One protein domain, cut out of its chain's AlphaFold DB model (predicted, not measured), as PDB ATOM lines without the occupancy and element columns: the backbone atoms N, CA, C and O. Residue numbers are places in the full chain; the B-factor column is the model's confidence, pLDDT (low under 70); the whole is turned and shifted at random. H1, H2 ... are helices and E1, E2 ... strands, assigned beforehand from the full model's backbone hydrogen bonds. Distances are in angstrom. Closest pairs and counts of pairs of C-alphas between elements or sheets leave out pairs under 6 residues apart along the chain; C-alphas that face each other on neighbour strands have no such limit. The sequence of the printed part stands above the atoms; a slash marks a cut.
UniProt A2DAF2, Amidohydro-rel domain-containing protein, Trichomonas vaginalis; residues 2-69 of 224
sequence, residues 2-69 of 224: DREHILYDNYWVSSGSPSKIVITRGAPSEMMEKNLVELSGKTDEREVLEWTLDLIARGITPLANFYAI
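AT A GLANCE: This is residues 2 to 69 of the 224 residues of the protein "Amidohydro-rel domain-containing protein" of Trichomonas vaginalis (UniProt A2DAF2). A ribbon of two short strands, E1 and E2, stands across from one longer helix, H3, with the short helix H2 bridging between E1 and H3. The small helix H1 sits by the end of the ribbon where E1 begins and E2 ends, and residues 2 to 9 stick out as a free tail that makes much of the length. The printed part has 68 residues, with three named helices and two named strands in the order H1 E1 H2 H3 E2; the sheet, E1 - E2, is antiparallel. The class is mixed, helices and strands, though under half of the residues are in named elements. The whole is compact, with a radius of gyration of the C-alphas of 12.1 A, yet elongated in outline, spanning 38 by 24 by 22 A.

IN THESE COORDINATES: Start at C-alpha 2, at (304.644, 212.639, 261.424), and read on to H1, residues 11 to 14, which begins at C-alpha 11, at (314.234, 222.163, 248.744). Next comes E1, residues 21 to 25, 12.3 A long, and then H2, residues 36 to 40, 6.0 A long. Find C-alpha 45 at (301.217, 225.355, 245.995); from there H3, residues 45 to 57, runs 18.2 A. Last is E2, residues 63 to 66, 9.7 A long, ending at C-alpha 66, at (316.218, 226.930, 244.229).

HOW THE PARTS SIT: Look first at H1, where the C-alphas of Tyr 11 and Phe 66, the closest of H1 and E2, are 6.9 A apart. E1 and E2 are antiparallel neighbours, with 148 degrees between their directions; N 22 and O 65 are 3.0 A apart and N 63 and O 25 are 2.8 A apart, both within hydrogen-bond range. The closest C-alphas of E1 and H2 are those of Ile 21 and Leu 36, 6.2 A apart. H2 and H3 touch, H3 with residues 48 to 52 alone; their closest C-alphas, of Ser 40 and Val 48, are 6.1 A apart. E1 and H3 are apart, and so are H1 and H3. In H2 and H3 every O i to N i+4 pair is within hydrogen-bond range; H1 is too short for such a pair, and its 1 pair of O i and N i+3 is not within range.

THE WHOLE: The two C-alphas farthest apart, those of Asp 2 and Ser 29, are 39.3 A apart. Without residues 2 to 9, which stand free, the body spans 25 by 21 by 19 A. The printed part has no cut, and no link is long; those from H2 to H3 and from H3 to E2 are tight. The mean pLDDT of the printed part is 84.6, and you will find values under 70 at residues 2 to 9.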
ATOM      1  N   ASP A   2     304.308 211.513 260.550       36.09
ATOM      2  CA  ASP A   2     304.644 212.639 261.424       36.09
ATOM      3  C   ASP A   2     305.469 213.684 260.673       36.09
ATOM      4  O   ASP A   2     306.442 213.362 259.991       36.09
ATOM      5  N   ARG A   3     305.045 214.948 260.775       45.12
ATOM      6  CA  ARG A   3     305.618 216.082 260.031       45.12
ATOM      7  C   ARG A   3     307.004 216.510 260.527       45.12
ATOM      8  O   ARG A   3     307.633 217.333 259.871       45.12
ATOM      9  N   GLU A   4     307.492 215.969 261.640       49.03
ATOM     10  CA  GLU A   4     308.747 216.423 262.255       49.03
ATOM     11  C   GLU A   4     310.014 215.946 261.527       49.03
ATOM     12  O   GLU A   4     311.057 216.583 261.644       49.03
ATOM     13  N   HIS A   5     309.937 214.897 260.701       49.06
ATOM     14  CA  HIS A   5     311.112 214.341 260.012       49.06
ATOM     15  C   HIS A   5     311.251 214.735 258.529       49.06
ATOM     16  O   HIS A   5     312.220 214.337 257.889       49.06
ATOM     17  N   ILE A   6     310.329 215.535 257.974       52.88
ATOM     18  CA  ILE A   6     310.316 215.934 256.544       52.88
ATOM     19  C   ILE A   6     311.019 217.294 256.312       52.88
ATOM     20  O   ILE A   6     311.101 217.787 255.190       52.88
ATOM     21  N   LEU A   7     311.532 217.931 257.368       53.47
ATOM     22  CA  LEU A   7     312.060 219.300 257.305       53.47
ATOM     23  C   LEU A   7     313.522 219.409 256.847       53.47
ATOM     24  O   LEU A   7     313.925 220.484 256.408       53.47
ATOM     25  N   TYR A   8     314.307 218.334 256.924       53.88
ATOM     26  CA  TYR A   8     315.694 218.338 256.454       53.88
ATOM     27  C   TYR A   8     315.750 217.961 254.962       53.88
ATOM     28  O   TYR A   8     315.123 216.990 254.547       53.88
ATOM     29  N   ASP A   9     316.466 218.761 254.163       62.97
ATOM     30  CA  ASP A   9     316.673 218.620 252.706       62.97
ATOM     31  C   ASP A   9     315.423 218.664 251.807       62.97
ATOM     32  O   ASP A   9     315.426 218.184 250.670       62.97
ATOM     33  N   ASN A  10     314.350 219.315 252.257       83.12
ATOM     34  CA  ASN A  10     313.195 219.572 251.404       83.12
ATOM     35  C   ASN A  10     313.320 220.921 250.678       83.12
ATOM     36  O   ASN A  10     312.747 221.919 251.109       83.12
ATOM     37  N   TYR A  11     314.026 220.945 249.543       83.00
ATOM     38  CA  TYR A  11     314.234 222.163 248.744       83.00
ATOM     39  C   TYR A  11     312.942 222.846 248.278       83.00
ATOM     40  O   TYR A  11     312.925 224.066 248.135       83.00
ATOM     41  N   TRP A  12     311.852 222.092 248.092       86.25
ATOM     42  CA  TRP A  12     310.541 222.672 247.793       86.25
ATOM     43  C   TRP A  12     310.077 223.590 248.926       86.25
ATOM     44  O   TRP A  12     309.709 224.740 248.696       86.25
ATOM     45  N   VAL A  13     310.157 223.095 250.164       84.81
ATOM     46  CA  VAL A  13     309.803 223.857 251.366       84.81
ATOM     47  C   VAL A  13     310.844 224.942 251.655       84.81
ATOM     48  O   VAL A  13     310.473 226.072 251.960       84.81
ATOM     49  N   SER A  14     312.140 224.644 251.525       84.25
ATOM     50  CA  SER A  14     313.228 225.588 251.821       84.25
ATOM     51  C   SER A  14     313.252 226.794 250.882       84.25
ATOM     52  O   SER A  14     313.616 227.886 251.309       84.25
ATOM     53  N   SER A  15     312.823 226.642 249.624       85.81
ATOM     54  CA  SER A  15     312.613 227.777 248.717       85.81
ATOM     55  C   SER A  15     311.524 228.734 249.211       85.81
ATOM     56  O   SER A  15     311.499 229.893 248.806       85.81
ATOM     57  N   GLY A  16     310.618 228.282 250.081       86.94
ATOM     58  CA  GLY A  16     309.542 229.074 250.680       86.94
ATOM     59  C   GLY A  16     308.388 229.424 249.738       86.94
ATOM     60  O   GLY A  16     307.377 229.933 250.206       86.94
ATOM     61  N   SER A  17     308.531 229.200 248.429       89.81
ATOM     62  CA  SER A  17     307.459 229.307 247.436       89.81
ATOM     63  C   SER A  17     307.900 228.672 246.109       89.81
ATOM     64  O   SER A  17     309.059 228.847 245.718       89.81
ATOM     65  N   PRO A  18     306.993 228.045 245.338       91.88
ATOM     66  CA  PRO A  18     307.295 227.581 243.982       91.88
ATOM     67  C   PRO A  18     307.691 228.708 243.010       91.88
ATOM     68  O   PRO A  18     308.360 228.456 242.009       91.88
ATOM     69  N   SER A  19     307.356 229.968 243.320       91.69
ATOM     70  CA  SER A  19     307.824 231.144 242.563       91.69
ATOM     71  C   SER A  19     309.343 231.366 242.646       91.69
ATOM     72  O   SER A  19     309.924 232.048 241.807       91.69
ATOM     73  N   LYS A  20     310.003 230.754 243.636       89.31
ATOM     74  CA  LYS A  20     311.456 230.788 243.865       89.31
ATOM     75  C   LYS A  20     312.176 229.547 243.329       89.31
ATOM     76  O   LYS A  20     313.318 229.281 243.712       89.31
ATOM     77  N   ILE A  21     311.510 228.776 242.474       90.81
ATOM     78  CA  ILE A  21     312.067 227.608 241.796       90.81
ATOM     79  C   ILE A  21     312.021 227.902 240.299       90.81
ATOM     80  O   ILE A  21     310.945 227.920 239.704       90.81
ATOM     81  N   VAL A  22     313.181 228.180 239.705       88.88
ATOM     82  CA  VAL A  22     313.308 228.630 238.308       88.88
ATOM     83  C   VAL A  22     313.933 227.530 237.469       88.88
ATOM     84  O   VAL A  22     315.028 227.074 237.795       88.88
ATOM     85  N   ILE A  23     313.278 227.119 236.380       87.44
ATOM     86  CA  ILE A  23     313.827 226.098 235.481       87.44
ATOM     87  C   ILE A  23     314.978 226.693 234.660       87.44
ATOM     88  O   ILE A  23     314.837 227.739 234.025       87.44
ATOM     89  N   THR A  24     316.119 226.003 234.648       80.69
ATOM     90  CA  THR A  24     317.336 226.459 233.962       80.69
ATOM     91  C   THR A  24     317.819 225.525 232.864       80.69
ATOM     92  O   THR A  24     318.466 225.995 231.928       80.69
ATOM     93  N   ARG A  25     317.544 224.216 232.962       80.69
ATOM     94  CA  ARG A  25     317.937 223.200 231.965       80.69
ATOM     95  C   ARG A  25     316.978 222.008 231.983       80.69
ATOM     96  O   ARG A  25     316.106 221.920 232.840       80.69
ATOM     97  N   GLY A  26     317.166 221.062 231.060       81.88
ATOM     98  CA  GLY A  26     316.469 219.764 231.081       81.88
ATOM     99  C   GLY A  26     314.979 219.824 230.722       81.88
ATOM    100  O   GLY A  26     314.260 218.851 230.933       81.88
ATOM    101  N   ALA A  27     314.515 220.950 230.178       86.00
ATOM    102  CA  ALA A  27     313.151 221.147 229.704       86.00
ATOM    103  C   ALA A  27     313.142 221.935 228.377       86.00
ATOM    104  O   ALA A  27     314.177 222.497 227.998       86.00
ATOM    105  N   PRO A  28     312.006 221.966 227.656       87.88
ATOM    106  CA  PRO A  28     311.850 222.760 226.440       87.88
ATOM    107  C   PRO A  28     312.243 224.236 226.615       87.88
ATOM    108  O   PRO A  28     312.056 224.825 227.681       87.88
ATOM    109  N   SER A  29     312.792 224.840 225.558       84.19
ATOM    110  CA  SER A  29     313.385 226.188 225.587       84.19
ATOM    111  C   SER A  29     312.433 227.285 226.079       84.19
ATOM    112  O   SER A  29     312.851 228.219 226.754       84.19
ATOM    113  N   GLU A  30     311.143 227.148 225.793       87.62
ATOM    114  CA  GLU A  30     310.067 228.057 226.178       87.62
ATOM    115  C   GLU A  30     309.771 228.058 227.684       87.62
ATOM    116  O   GLU A  30     309.077 228.958 228.174       87.62
ATOM    117  N   MET A  31     310.282 227.054 228.405       89.06
ATOM    118  CA  MET A  31     310.148 226.914 229.852       89.06
ATOM    119  C   MET A  31     311.347 227.471 230.624       89.06
ATOM    120  O   MET A  31     311.267 227.616 231.842       89.06
ATOM    121  N   MET A  32     312.454 227.768 229.942       85.31
ATOM    122  CA  MET A  32     313.659 228.303 230.574       85.31
ATOM    123  C   MET A  32     313.398 229.691 231.170       85.31
ATOM    124  O   MET A  32     312.593 230.454 230.640       85.31
ATOM    125  N   GLU A  33     314.095 230.016 232.263       79.50
ATOM    126  CA  GLU A  33     314.019 231.305 232.987       79.50
ATOM    127  C   GLU A  33     312.689 231.593 233.685       79.50
ATOM    128  O   GLU A  33     312.564 232.618 234.348       79.50
ATOM    129  N   LYS A  34     311.713 230.692 233.589       88.19
ATOM    130  CA  LYS A  34     310.414 230.855 234.236       88.19
ATOM    131  C   LYS A  34     310.349 230.051 235.520       88.19
ATOM    132  O   LYS A  34     310.904 228.950 235.624       88.19
ATOM    133  N   ASN A  35     309.656 230.607 236.503       92.38
ATOM    134  CA  ASN A  35     309.380 229.896 237.739       92.38
ATOM    135  C   ASN A  35     308.156 228.975 237.602       92.38
ATOM    136  O   ASN A  35     307.370 229.078 236.658       92.38
ATOM    137  N   LEU A  36     307.983 228.053 238.552       93.62
ATOM    138  CA  LEU A  36     306.913 227.049 238.480       93.62
ATOM    139  C   LEU A  36     305.498 227.652 238.544       93.62
ATOM    140  O   LEU A  36     304.568 227.083 237.972       93.62
ATOM    141  N   VAL A  37     305.319 228.807 239.192       95.25
ATOM    142  CA  VAL A  37     304.033 229.534 239.227       95.25
ATOM    143  C   VAL A  37     303.702 230.109 237.849       95.25
ATOM    144  O   VAL A  37     302.593 229.921 237.354       95.25
ATOM    145  N   GLU A  38     304.672 230.747 237.189       94.38
ATOM    146  CA  GLU A  38     304.505 231.298 235.836       94.38
ATOM    147  C   GLU A  38     304.181 230.218 234.803       94.38
ATOM    148  O   GLU A  38     303.346 230.427 233.925       94.38
ATOM    149  N   LEU A  39     304.838 229.061 234.901       94.38
ATOM    150  CA  LEU A  39     304.670 227.974 233.940       94.38
ATOM    151  C   LEU A  39     303.358 227.210 234.122       94.38
ATOM    152  O   LEU A  39     302.720 226.839 233.138       94.38
ATOM    153  N   SER A  40     302.964 226.964 235.370       95.00
ATOM    154  CA  SER A  40     301.719 226.259 235.681       95.00
ATOM    155  C   SER A  40     300.486 227.154 235.516       95.00
ATOM    156  O   SER A  40     299.384 226.650 235.288       95.00
ATOM    157  N   GLY A  41     300.648 228.477 235.649       96.12
ATOM    158  CA  GLY A  41     299.537 229.424 235.752       96.12
ATOM    159  C   GLY A  41     298.734 229.259 237.047       96.12
ATOM    160  O   GLY A  41     297.572 229.668 237.100       96.12
ATOM    161  N   LYS A  42     299.315 228.620 238.072       94.94
ATOM    162  CA  LYS A  42     298.664 228.283 239.345       94.94
ATOM    163  C   LYS A  42     299.277 229.053 240.504       94.94
ATOM    164  O   LYS A  42     300.484 229.256 240.547       94.94
ATOM    165  N   THR A  43     298.449 229.437 241.471       90.62
ATOM    166  CA  THR A  43     298.894 230.119 242.699       90.62
ATOM    167  C   THR A  43     298.820 229.236 243.941       90.62
ATOM    168  O   THR A  43     299.491 229.534 244.924       90.62
ATOM    169  N   ASP A  44     298.025 228.162 243.912       94.62
ATOM    170  CA  ASP A  44     297.985 227.168 244.986       94.62
ATOM    171  C   ASP A  44     299.203 226.237 244.900       94.62
ATOM    172  O   ASP A  44     299.466 225.634 243.859       94.62
ATOM    173  N   GLU A  45     299.958 226.109 245.993       92.25
ATOM    174  CA  GLU A  45     301.217 225.355 245.995       92.25
ATOM    175  C   GLU A  45     301.029 223.872 245.679       92.25
ATOM    176  O   GLU A  45     301.895 223.266 245.044       92.25
ATOM    177  N   ARG A  46     299.911 223.275 246.101       92.06
ATOM    178  CA  ARG A  46     299.638 221.867 245.829       92.06
ATOM    179  C   ARG A  46     299.328 221.661 244.354       92.06
ATOM    180  O   ARG A  46     299.832 220.705 243.774       92.06
ATOM    181  N   GLU A  47     298.577 222.568 243.735       96.00
ATOM    182  CA  GLU A  47     298.345 222.525 242.288       96.00
ATOM    183  C   GLU A  47     299.649 222.692 241.490       96.00
ATOM    184  O   GLU A  47     299.861 221.978 240.508       96.00
ATOM    185  N   VAL A  48     300.554 223.583 241.919       95.81
ATOM    186  CA  VAL A  48     301.874 223.740 241.279       95.81
ATOM    187  C   VAL A  48     302.715 222.469 241.444       95.81
ATOM    188  O   VAL A  48     303.396 222.054 240.503       95.81
ATOM    189  N   LEU A  49     302.667 221.823 242.614       92.75
ATOM    190  CA  LEU A  49     303.360 220.556 242.861       92.75
ATOM    191  C   LEU A  49     302.821 219.441 241.963       92.75
ATOM    192  O   LEU A  49     303.604 218.759 241.309       92.75
ATOM    193  N   GLU A  50     301.500 219.273 241.898       95.00
ATOM    194  CA  GLU A  50     300.851 218.268 241.050       95.00
ATOM    195  C   GLU A  50     301.191 218.493 239.567       95.00
ATOM    196  O   GLU A  50     301.572 217.549 238.874       95.00
ATOM    197  N   TRP A  51     301.172 219.746 239.104       95.44
ATOM    198  CA  TRP A  51     301.618 220.113 237.756       95.44
ATOM    199  C   TRP A  51     303.102 219.781 237.514       95.44
ATOM    200  O   TRP A  51     303.465 219.255 236.461       95.44
ATOM    201  N   THR A  52     303.966 220.032 238.501       92.94
ATOM    202  CA  THR A  52     305.402 219.718 238.411       92.94
ATOM    203  C   THR A  52     305.641 218.205 238.351       92.94
ATOM    204  O   THR A  52     306.483 217.739 237.584       92.94
ATOM    205  N   LEU A  53     304.888 217.416 239.122       93.19
ATOM    206  CA  LEU A  53     304.953 215.953 239.083       93.19
ATOM    207  C   LEU A  53     304.456 215.396 237.743       93.19
ATOM    208  O   LEU A  53     305.050 214.449 237.231       93.19
ATOM    209  N   ASP A  54     303.423 215.996 237.146       94.56
ATOM    210  CA  ASP A  54     302.925 215.619 235.816       94.56
ATOM    211  C   ASP A  54     303.970 215.871 234.713       94.56
ATOM    212  O   ASP A  54     304.179 215.013 233.855       94.56
ATOM    213  N   LEU A  55     304.716 216.983 234.767       91.69
ATOM    214  CA  LEU A  55     305.861 217.201 233.868       91.69
ATOM    215  C   LEU A  55     306.888 216.067 233.947       91.69
ATOM    216  O   LEU A  55     307.315 215.545 232.915       91.69
ATOM    217  N   ILE A  56     307.258 215.675 235.168       91.94
ATOM    218  CA  ILE A  56     308.227 214.599 235.406       91.94
ATOM    219  C   ILE A  56     307.671 213.262 234.912       91.94
ATOM    220  O   ILE A  56     308.382 212.512 234.243       91.94
ATOM    221  N   ALA A  57     306.391 212.979 235.165       94.50
ATOM    222  CA  ALA A  57     305.720 211.770 234.691       94.50
ATOM    223  C   ALA A  57     305.685 211.670 233.155       94.50
ATOM    224  O   ALA A  57     305.705 210.570 232.605       94.50
ATOM    225  N   ARG A  58     305.698 212.810 232.452       92.38
ATOM    226  CA  ARG A  58     305.806 212.898 230.984       92.38
ATOM    227  C   ARG A  58     307.242 212.767 230.461       92.38
ATOM    228  O   ARG A  58     307.460 212.876 229.256       92.38
ATOM    229  N   GLY A  59     308.217 212.531 231.338       91.44
ATOM    230  CA  GLY A  59     309.626 212.362 230.987       91.44
ATOM    231  C   GLY A  59     310.410 213.669 230.859       91.44
ATOM    232  O   GLY A  59     311.544 213.643 230.384       91.44
ATOM    233  N   ILE A  60     309.843 214.808 231.274       89.75
ATOM    234  CA  ILE A  60     310.571 216.079 231.328       89.75
ATOM    235  C   ILE A  60     311.274 216.157 232.682       89.75
ATOM    236  O   ILE A  60     310.624 216.192 233.723       89.75
ATOM    237  N   THR A  61     312.603 216.202 232.682       86.75
ATOM    238  CA  THR A  61     313.418 216.240 233.906       86.75
ATOM    239  C   THR A  61     314.123 217.592 234.033       86.75
ATOM    240  O   THR A  61     315.314 217.695 233.710       86.75
ATOM    241  N   PRO A  62     313.408 218.651 234.457       83.38
ATOM    242  CA  PRO A  62     313.993 219.974 234.566       83.38
ATOM    243  C   PRO A  62     315.042 220.015 235.678       83.38
ATOM    244  O   PRO A  62     314.838 219.499 236.776       83.38
ATOM    245  N   LEU A  63     316.144 220.702 235.405       85.31
ATOM    246  CA  LEU A  63     317.040 221.212 236.434       85.31
ATOM    247  C   LEU A  63     316.599 222.634 236.770       85.31
ATOM    248  O   LEU A  63     316.275 223.416 235.869       85.31
ATOM    249  N   ALA A  64     316.582 222.956 238.059       85.81
ATOM    250  CA  ALA A  64     316.081 224.228 238.552       85.81
ATOM    251  C   ALA A  64     317.026 224.864 239.573       85.81
ATOM    252  O   ALA A  64     317.705 224.177 240.336       85.81
ATOM    253  N   ASN A  65     317.016 226.194 239.602       84.56
ATOM    254  CA  ASN A  65     317.615 226.979 240.668       84.56
ATOM    255  C   ASN A  65     316.599 227.141 241.800       84.56
ATOM    256  O   ASN A  65     315.492 227.636 241.577       84.56
ATOM    257  N   PHE A  66     317.007 226.775 243.012       87.06
ATOM    258  CA  PHE A  66     316.218 226.930 244.229       87.06
ATOM    259  C   PHE A  66     316.753 228.120 245.022       87.06
ATOM    260  O   PHE A  66     317.834 228.054 245.609       87.06
ATOM    261  N   TYR A  67     315.996 229.216 245.069       84.12
ATOM    262  CA  TYR A  67     316.362 230.393 245.860       84.12
ATOM    263  C   TYR A  67     315.973 230.181 247.333       84.12
ATOM    264  O   TYR A  67     315.032 230.785 247.843       84.12
ATOM    265  N   ALA A  68     316.689 229.265 247.988       84.25
ATOM    266  CA  ALA A  68     316.396 228.754 249.330       84.25
ATOM    267  C   ALA A  68     317.379 229.234 250.416       84.25
ATOM    268  O   ALA A  68     317.239 228.879 251.584       84.25
ATOM    269  N   ILE A  69     318.395 230.020 250.047       84.00
ATOM    270  CA  ILE A  69     319.401 230.500 251.001       84.00
ATOM    271  C   ILE A  69     318.761 231.507 251.963       84.00
ATOM    272  O   ILE A  69     318.216 232.530 251.545       84.00
TER     273      ILE A  69